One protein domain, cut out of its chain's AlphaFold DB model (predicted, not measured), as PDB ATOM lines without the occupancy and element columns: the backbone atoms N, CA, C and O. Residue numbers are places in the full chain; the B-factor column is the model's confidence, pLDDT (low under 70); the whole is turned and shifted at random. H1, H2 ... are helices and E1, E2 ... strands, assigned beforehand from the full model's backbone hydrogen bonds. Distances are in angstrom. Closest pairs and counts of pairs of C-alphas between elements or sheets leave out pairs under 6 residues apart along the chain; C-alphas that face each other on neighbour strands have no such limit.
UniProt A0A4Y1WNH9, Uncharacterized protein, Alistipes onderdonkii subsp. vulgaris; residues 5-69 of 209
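AT A GLANCE: This is residues 5 to 69 of the 209 residues of an uncharacterized protein of Alistipes onderdonkii subsp. vulgaris (UniProt A0A4Y1WNH9). The long hairpin E3 and E4, with H1 packed on it by residues 11 to 18, makes one end of a flat shape; the antiparallel sheet E2 - E1 - E5 makes the other. The 65 printed residues run H1 E1 E2 E3 E4 E5, mixed in class. They are only just loose, close to compact: radius of gyration of the C-alphas 13.0 A, spans 37 by 27 by 15 A.

IN THESE COORDINATES: Find C-alpha 11 at (177.189, 150.232, 273.981), where H1, residues 11 to 19, begins. Then come E1, 22 to 27; E2, 33 to 37; E3, 40 to 47, 19.8 A; E4, 52 to 59, 22.0 A; and E5, 65 to 68, ending at (190.721, 139.571, 280.497).

HOW THE PARTS SIT: Within hydrogen-bond range look for N 24 and O 36 of hairpin E1 and E2, 2.7 A; N 23 and O 67 of E1 and E5, 2.8 A; N 56 and O 43 of hairpin E3 and E4, 2.7 A. The closest C-alphas of H1 and E4 are Ala 11 and Ala 55, 4.7 A. H1 has 0 of 5 O i to N i+4 pairs within range, but 5 of 6 O i to N i+3.

THE WHOLE: The printed part has no cut, its five links are tight, and no printed residue is under 70 in pLDDT.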
ATOM      1  N   GLY A   5     186.543 154.732 271.742       91.69
ATOM      2  CA  GLY A   5     185.268 154.743 271.027       91.69
ATOM      3  C   GLY A   5     185.246 153.767 269.855       91.69
ATOM      4  O   GLY A   5     185.959 153.934 268.881       91.69
ATOM      5  N   TYR A   6     184.397 152.755 269.887       90.88
ATOM      6  CA  TYR A   6     184.293 151.752 268.836       90.88
ATOM      7  C   TYR A   6     183.215 152.139 267.815       90.88
ATOM      8  O   TYR A   6     182.011 152.034 268.070       90.88
ATOM      9  N   ARG A   7     183.662 152.607 266.640       89.00
ATOM     10  CA  ARG A   7     182.802 152.970 265.501       89.00
ATOM     11  C   ARG A   7     182.026 151.757 264.987       89.00
ATOM     12  O   ARG A   7     182.579 150.669 264.852       89.00
ATOM     13  N   GLY A   8     180.747 151.954 264.668       88.44
ATOM     14  CA  GLY A   8     179.870 150.890 264.163       88.44
ATOM     15  C   GLY A   8     179.395 149.883 265.220       88.44
ATOM     16  O   GLY A   8     178.706 148.927 264.864       88.44
ATOM     17  N   SER A   9     179.725 150.100 266.496       90.94
ATOM     18  CA  SER A   9     179.227 149.321 267.632       90.94
ATOM     19  C   SER A   9     178.229 150.127 268.460       90.94
ATOM     20  O   SER A   9     178.243 151.358 268.459       90.94
ATOM     21  N   GLN A  10     177.370 149.424 269.192       92.94
ATOM     22  CA  GLN A  10     176.495 150.002 270.211       92.94
ATOM     23  C   GLN A  10     177.026 149.653 271.600       92.94
ATOM     24  O   GLN A  10     177.609 148.589 271.792       92.94
ATOM     25  N   ALA A  11     176.783 150.508 272.598       94.75
ATOM     26  CA  ALA A  11     177.189 150.232 273.981       94.75
ATOM     27  C   ALA A  11     176.740 148.837 274.472       94.75
ATOM     28  O   ALA A  11     177.509 148.128 275.118       94.75
ATOM     29  N   SER A  12     175.537 148.399 274.079       95.56
ATOM     30  CA  SER A  12     174.987 147.085 274.433       95.56
ATOM     31  C   SER A  12     175.795 145.895 273.914       95.56
ATOM     32  O   SER A  12     175.713 144.806 274.482       95.56
ATOM     33  N   ASP A  13     176.603 146.077 272.864       95.62
ATOM     34  CA  ASP A  13     177.496 145.027 272.361       95.62
ATOM     35  C   ASP A  13     178.543 144.639 273.421       95.62
ATOM     36  O   ASP A  13     179.043 143.511 273.435       95.62
ATOM     37  N   PHE A  14     178.817 145.541 274.367       96.19
ATOM     38  CA  PHE A  14     179.816 145.390 275.419       96.19
ATOM     39  C   PHE A  14     179.222 145.095 276.808       96.19
ATOM     40  O   PHE A  14     179.978 144.812 277.734       96.19
ATOM     41  N   ASP A  15     177.891 145.046 276.969       95.06
ATOM     42  CA  ASP A  15     177.230 144.799 278.270       95.06
ATOM     43  C   ASP A  15     177.696 143.502 278.950       95.06
ATOM     44  O   ASP A  15     177.763 143.400 280.179       95.06
ATOM     45  N   HIS A  16     178.061 142.497 278.152       95.06
ATOM     46  CA  HIS A  16     178.589 141.230 278.647       95.06
ATOM     47  C   HIS A  16     179.832 141.416 279.536       95.06
ATOM     48  O   HIS A  16     180.013 140.651 280.486       95.06
ATOM     49  N   MET A  17     180.643 142.455 279.302       96.00
ATOM     50  CA  MET A  17     181.856 142.743 280.069       96.00
ATOM     51  C   MET A  17     181.580 142.970 281.559       96.00
ATOM     52  O   MET A  17     182.401 142.579 282.387       96.00
ATOM     53  N   TYR A  18     180.413 143.512 281.929       95.38
ATOM     54  CA  TYR A  18     180.030 143.707 283.334       95.38
ATOM     55  C   TYR A  18     179.904 142.392 284.115       95.38
ATOM     56  O   TYR A  18     180.059 142.369 285.337       95.38
ATOM     57  N   SER A  19     179.631 141.288 283.417       94.88
ATOM     58  CA  SER A  19     179.555 139.947 284.008       94.88
ATOM     59  C   SER A  19     180.899 139.209 284.020       94.88
ATOM     60  O   SER A  19     181.013 138.113 284.571       94.88
ATOM     61  N   GLU A  20     181.932 139.807 283.431       95.31
ATOM     62  CA  GLU A  20     183.241 139.203 283.232       95.31
ATOM     63  C   GLU A  20     184.302 139.814 284.152       95.31
ATOM     64  O   GLU A  20     184.132 140.866 284.765       95.31
ATOM     65  N   SER A  21     185.435 139.125 284.281       94.00
ATOM     66  CA  SER A  21     186.576 139.623 285.053       94.00
ATOM     67  C   SER A  21     187.548 140.359 284.140       94.00
ATOM     68  O   SER A  21     188.502 139.764 283.635       94.00
ATOM     69  N   TRP A  22     187.260 141.639 283.927       96.19
ATOM     70  CA  TRP A  22     188.156 142.581 283.267       96.19
ATOM     71  C   TRP A  22     189.032 143.298 284.287       96.19
ATOM     72  O   TRP A  22     188.593 143.635 285.392       96.19
ATOM     73  N   TYR A  23     190.276 143.522 283.896       95.44
ATOM     74  CA  TYR A  23     191.275 144.252 284.650       95.44
ATOM     75  C   TYR A  23     191.752 145.439 283.836       95.44
ATOM     76  O   TYR A  23     191.842 145.366 282.618       95.44
ATOM     77  N   ASP A  24     192.033 146.516 284.533       94.56
ATOM     78  CA  ASP A  24     192.560 147.755 284.019       94.56
ATOM     79  C   ASP A  24     194.056 147.794 284.324       94.56
ATOM     80  O   ASP A  24     194.454 147.688 285.491       94.56
ATOM     81  N   PHE A  25     194.859 147.840 283.266       95.69
ATOM     82  CA  PHE A  25     196.305 147.965 283.328       95.69
ATOM     83  C   PHE A  25     196.671 149.423 283.087       95.69
ATOM     84  O   PHE A  25     196.477 149.923 281.980       95.69
ATOM     85  N   TYR A  26     197.176 150.100 284.113       93.50
ATOM     86  CA  TYR A  26     197.356 151.549 284.107       93.50
ATOM     87  C   TYR A  26     198.679 151.947 284.764       93.50
ATOM     88  O   TYR A  26     199.183 151.242 285.640       93.50
ATOM     89  N   GLU A  27     199.222 153.085 284.338       91.50
ATOM     90  CA  GLU A  27     200.317 153.777 285.019       91.50
ATOM     91  C   GLU A  27     199.713 154.684 286.098       91.50
ATOM     92  O   GLU A  27     198.764 155.430 285.848       91.50
ATOM     93  N   ASP A  28     200.218 154.615 287.323       81.50
ATOM     94  CA  ASP A  28     199.907 155.605 288.338       81.50
ATOM     95  C   ASP A  28     200.641 156.919 288.036       81.50
ATOM     96  O   ASP A  28     201.670 156.953 287.367       81.50
ATOM     97  N   GLY A  29     200.139 158.041 288.549       76.88
ATOM     98  CA  GLY A  29     200.764 159.350 288.309       76.88
ATOM     99  C   GLY A  29     202.198 159.509 288.851       76.88
ATOM    100  O   GLY A  29     202.738 160.612 288.790       76.88
ATOM    101  N   ALA A  30     202.800 158.460 289.425       82.06
ATOM    102  CA  ALA A  30     204.183 158.406 289.880       82.06
ATOM    103  C   ALA A  30     205.085 157.521 288.990       82.06
ATOM    104  O   ALA A  30     206.282 157.414 289.277       82.06
ATOM    105  N   GLY A  31     204.555 156.939 287.910       81.31
ATOM    106  CA  GLY A  31     205.306 156.117 286.961       81.31
ATOM    107  C   GLY A  31     205.326 154.622 287.273       81.31
ATOM    108  O   GLY A  31     206.134 153.894 286.694       81.31
ATOM    109  N   TYR A  32     204.494 154.152 288.207       86.31
ATOM    110  CA  TYR A  32     204.368 152.730 288.529       86.31
ATOM    111  C   TYR A  32     203.148 152.129 287.853       86.31
ATOM    112  O   TYR A  32     202.073 152.711 287.870       86.31
ATOM    113  N   PHE A  33     203.282 150.920 287.321       93.19
ATOM    114  CA  PHE A  33     202.158 150.228 286.707       93.19
ATOM    115  C   PHE A  33     201.455 149.309 287.701       93.19
ATOM    116  O   PHE A  33     202.084 148.711 288.575       93.19
ATOM    117  N   ASP A  34     200.142 149.172 287.545       92.62
ATOM    118  CA  ASP A  34     199.319 148.276 288.351       92.62
ATOM    119  C   ASP A  34     198.217 147.636 287.494       92.62
ATOM    120  O   ASP A  34     197.841 148.136 286.431       92.62
ATOM    121  N   LEU A  35     197.694 146.508 287.969       94.25
ATOM    122  CA  LEU A  35     196.642 145.738 287.317       94.25
ATOM    123  C   LEU A  35     195.515 145.479 288.314       94.25
ATOM    124  O   LEU A  35     195.585 144.587 289.163       94.25
ATOM    125  N   LYS A  36     194.429 146.243 288.193       93.00
ATOM    126  CA  LYS A  36     193.286 146.154 289.115       93.00
ATOM    127  C   LYS A  36     192.020 145.779 288.398       93.00
ATOM    128  O   LYS A  36     191.912 145.942 287.196       93.00
ATOM    129  N   LYS A  37     191.032 145.264 289.133       93.75
ATOM    130  CA  LYS A  37     189.714 145.018 288.546       93.75
ATOM    131  C   LYS A  37     189.198 146.321 287.919       93.75
ATOM    132  O   LYS A  37     189.193 147.363 288.584       93.75
ATOM    133  N   ALA A  38     188.798 146.240 286.655       95.44
ATOM    134  CA  ALA A  38     188.330 147.391 285.905       95.44
ATOM    135  C   ALA A  38     187.039 147.926 286.530       95.44
ATOM    136  O   ALA A  38     186.125 147.161 286.854       95.44
ATOM    137  N   ASP A  39     186.995 149.241 286.712       95.00
ATOM    138  CA  ASP A  39     185.759 149.963 286.995       95.00
ATOM    139  C   ASP A  39     185.207 150.419 285.644       95.00
ATOM    140  O   ASP A  39     185.657 151.434 285.114       95.00
ATOM    141  N   LEU A  40     184.417 149.549 285.007       96.62
ATOM    142  CA  LEU A  40     184.076 149.654 283.587       96.62
ATOM    143  C   LEU A  40     183.120 150.816 283.315       96.62
ATOM    144  O   LEU A  40     182.021 150.874 283.871       96.62
ATOM    145  N   GLU A  41     183.497 151.650 282.354       95.50
ATOM    146  CA  GLU A  41     182.660 152.712 281.808       95.50
ATOM    147  C   GLU A  41     182.306 152.355 280.365       95.50
ATOM    148  O   GLU A  41     183.166 152.340 279.486       95.50
ATOM    149  N   ILE A  42     181.039 152.003 280.136       96.25
ATOM    150  CA  ILE A  42     180.511 151.642 278.819       96.25
ATOM    151  C   ILE A  42     179.321 152.549 278.537       96.25
ATOM    152  O   ILE A  42     178.405 152.670 279.354       96.25
ATOM    153  N   GLY A  43     179.330 153.208 277.385       95.56
ATOM    154  CA  GLY A  43     178.291 154.163 277.025       95.56
ATOM    155  C   GLY A  43     178.399 154.615 275.581       95.56
ATOM    156  O   GLY A  43     179.274 154.175 274.847       95.56
ATOM    157  N   ASN A  44     177.499 155.499 275.163       93.81
ATOM    158  CA  ASN A  44     177.596 156.144 273.858       93.81
ATOM    159  C   ASN A  44     178.109 157.573 274.045       93.81
ATOM    160  O   ASN A  44     177.653 158.268 274.957       93.81
ATOM    161  N   TYR A  45     178.996 158.025 273.164       90.31
ATOM    162  CA  TYR A  45     179.357 159.437 273.044       90.31
ATOM    163  C   TYR A  45     179.351 159.857 271.577       90.31
ATOM    164  O   TYR A  45     179.390 159.015 270.681       90.31
ATOM    165  N   TYR A  46     179.251 161.160 271.343       90.69
ATOM    166  CA  TYR A  46     179.279 161.730 270.003       90.69
ATOM    167  C   TYR A  46     180.728 161.998 269.585       90.69
ATOM    168  O   TYR A  46     181.437 162.724 270.279       90.69
ATOM    169  N   ASP A  47     181.160 161.392 268.481       88.75
ATOM    170  CA  ASP A  47     182.474 161.586 267.870       88.75
ATOM    171  C   ASP A  47     182.359 162.686 266.801       88.75
ATOM    172  O   ASP A  47     181.747 162.493 265.747       88.75
ATOM    173  N   ASP A  48     182.934 163.857 267.089       88.12
ATOM    174  CA  ASP A  48     182.892 165.024 266.203       88.12
ATOM    175  C   ASP A  48     183.650 164.805 264.884       88.12
ATOM    176  O   ASP A  48     183.294 165.422 263.878       88.12
ATOM    177  N   CYS A  49     184.661 163.928 264.859       86.31
ATOM    178  CA  CYS A  49     185.484 163.694 263.672       86.31
ATOM    179  C   CYS A  49     184.671 163.000 262.566       86.31
ATOM    180  O   CYS A  49     184.804 163.334 261.390       86.31
ATOM    181  N   ILE A  50     183.756 162.098 262.938       87.81
ATOM    182  CA  ILE A  50     182.838 161.438 261.987       87.81
ATOM    183  C   ILE A  50     181.411 161.988 262.010       87.81
ATOM    184  O   ILE A  50     180.617 161.660 261.126       87.81
ATOM    185  N   GLY A  51     181.072 162.820 262.995       89.19
ATOM    186  CA  GLY A  51     179.732 163.371 263.165       89.19
ATOM    187  C   GLY A  51     178.674 162.314 263.495       89.19
ATOM    188  O   GLY A  51     177.538 162.425 263.029       89.19
ATOM    189  N   ASP A  52     179.038 161.282 264.262       89.94
ATOM    190  CA  ASP A  52     178.137 160.189 264.646       89.94
ATOM    191  C   ASP A  52     178.381 159.724 266.091       89.94
ATOM    192  O   ASP A  52     179.407 160.013 266.705       89.94
ATOM    193  N   SER A  53     177.416 159.001 266.661       90.94
ATOM    194  CA  SER A  53     177.566 158.376 267.975       90.94
ATOM    195  C   SER A  53     178.345 157.068 267.880       90.94
ATOM    196  O   SER A  53     178.055 156.218 267.039       90.94
ATOM    197  N   VAL A  54     179.286 156.870 268.797       92.50
ATOM    198  CA  VAL A  54     180.090 155.648 268.911       92.50
ATOM    199  C   VAL A  54     179.973 155.056 270.313       92.50
ATOM    200  O   VAL A  54     179.673 155.759 271.284       92.50
ATOM    201  N   ALA A  55     180.223 153.753 270.431       94.62
ATOM    202  CA  ALA A  55     180.237 153.065 271.714       94.62
ATOM    203  C   ALA A  55     181.599 153.226 272.395       94.62
ATOM    204  O   ALA A  55     182.591 152.671 271.936       94.62
ATOM    205  N   TYR A  56     181.661 153.958 273.499       94.25
ATOM    206  CA  TYR A  56     182.846 154.008 274.344       94.25
ATOM    207  C   TYR A  56     182.915 152.793 275.262       94.25
ATOM    208  O   TYR A  56     181.915 152.404 275.871       94.25
ATOM    209  N   VAL A  57     184.117 152.244 275.392       95.44
ATOM    210  CA  VAL A  57     184.475 151.252 276.403       95.44
ATOM    211  C   VAL A  57     185.765 151.714 277.053       95.44
ATOM    212  O   VAL A  57     186.754 151.919 276.359       95.44
ATOM    213  N   GLY A  58     185.778 151.827 278.376       95.19
ATOM    214  CA  GLY A  58     186.961 152.219 279.131       95.19
ATOM    215  C   GLY A  58     186.877 151.835 280.601       95.19
ATOM    216  O   GLY A  58     186.087 150.973 281.003       95.19
ATOM    217  N   SER A  59     187.716 152.473 281.411       93.94
ATOM    218  CA  SER A  59     187.631 152.397 282.864       93.94
ATOM    219  C   SER A  59     187.891 153.758 283.490       93.94
ATOM    220  O   SER A  59     188.682 154.536 282.966       93.94
ATOM    221  N   ALA A  60     187.298 154.000 284.659       91.69
ATOM    222  CA  ALA A  60     187.432 155.248 285.407       91.69
ATOM    223  C   ALA A  60     188.882 155.654 285.770       91.69
ATOM    224  O   ALA A  60     189.090 156.758 286.271       91.69
ATOM    225  N   ARG A  61     189.887 154.780 285.584       89.88
ATOM    226  CA  ARG A  61     191.308 155.094 285.846       89.88
ATOM    227  C   ARG A  61     192.104 155.486 284.603       89.88
ATOM    228  O   ARG A  61     193.297 155.712 284.751       89.88
ATOM    229  N   ASP A  62     191.463 155.572 283.436       84.56
ATOM    230  CA  ASP A  62     192.110 155.927 282.165       84.56
ATOM    231  C   ASP A  62     193.369 155.084 281.881       84.56
ATOM    232  O   ASP A  62     194.481 155.584 281.733       84.56
ATOM    233  N   GLY A  63     193.210 153.760 281.923       89.62
ATOM    234  CA  GLY A  63     194.335 152.849 281.769       89.62
ATOM    235  C   GLY A  63     194.813 152.657 280.335       89.62
ATOM    236  O   GLY A  63     194.176 153.022 279.351       89.62
ATOM    237  N   LEU A  64     195.952 151.986 280.214       92.38
ATOM    238  CA  LEU A  64     196.568 151.639 278.943       92.38
ATOM    239  C   LEU A  64     195.796 150.526 278.218       92.38
ATOM    240  O   LEU A  64     195.645 150.549 276.995       92.38
ATOM    241  N   LEU A  65     195.333 149.516 278.963       95.19
ATOM    242  CA  LEU A  65     194.654 148.337 278.421       95.19
ATOM    243  C   LEU A  65     193.624 147.760 279.395       95.19
ATOM    244  O   LEU A  65     193.901 147.547 280.571       95.19
ATOM    245  N   LEU A  66     192.487 147.332 278.848       96.19
ATOM    246  CA  LEU A  66     191.566 146.407 279.502       96.19
ATOM    247  C   LEU A  66     191.945 144.961 279.161       96.19
ATOM    248  O   LEU A  66     191.934 144.557 277.993       96.19
ATOM    249  N   ILE A  67     192.252 144.156 280.172       95.69
ATOM    250  CA  ILE A  67     192.758 142.789 280.034       95.69
ATOM    251  C   ILE A  67     191.786 141.805 280.688       95.69
ATOM    252  O   ILE A  67     191.330 141.993 281.812       95.69
ATOM    253  N   LYS A  68     191.496 140.708 279.989       94.19
ATOM    254  CA  LYS A  68     190.721 139.571 280.497       94.19
ATOM    255  C   LYS A  68     191.561 138.303 280.400       94.19
ATOM    256  O   LYS A  68     192.396 138.172 279.513       94.19
ATOM    257  N   GLY A  69     191.307 137.344 281.290       90.31
ATOM    258  CA  GLY A  69     191.954 136.025 281.249       90.31
ATOM    259  C   GLY A  69     193.314 135.959 281.947       90.31
ATOM    260  O   GLY A  69     193.956 134.911 281.925       90.31
TER     261      GLY A  69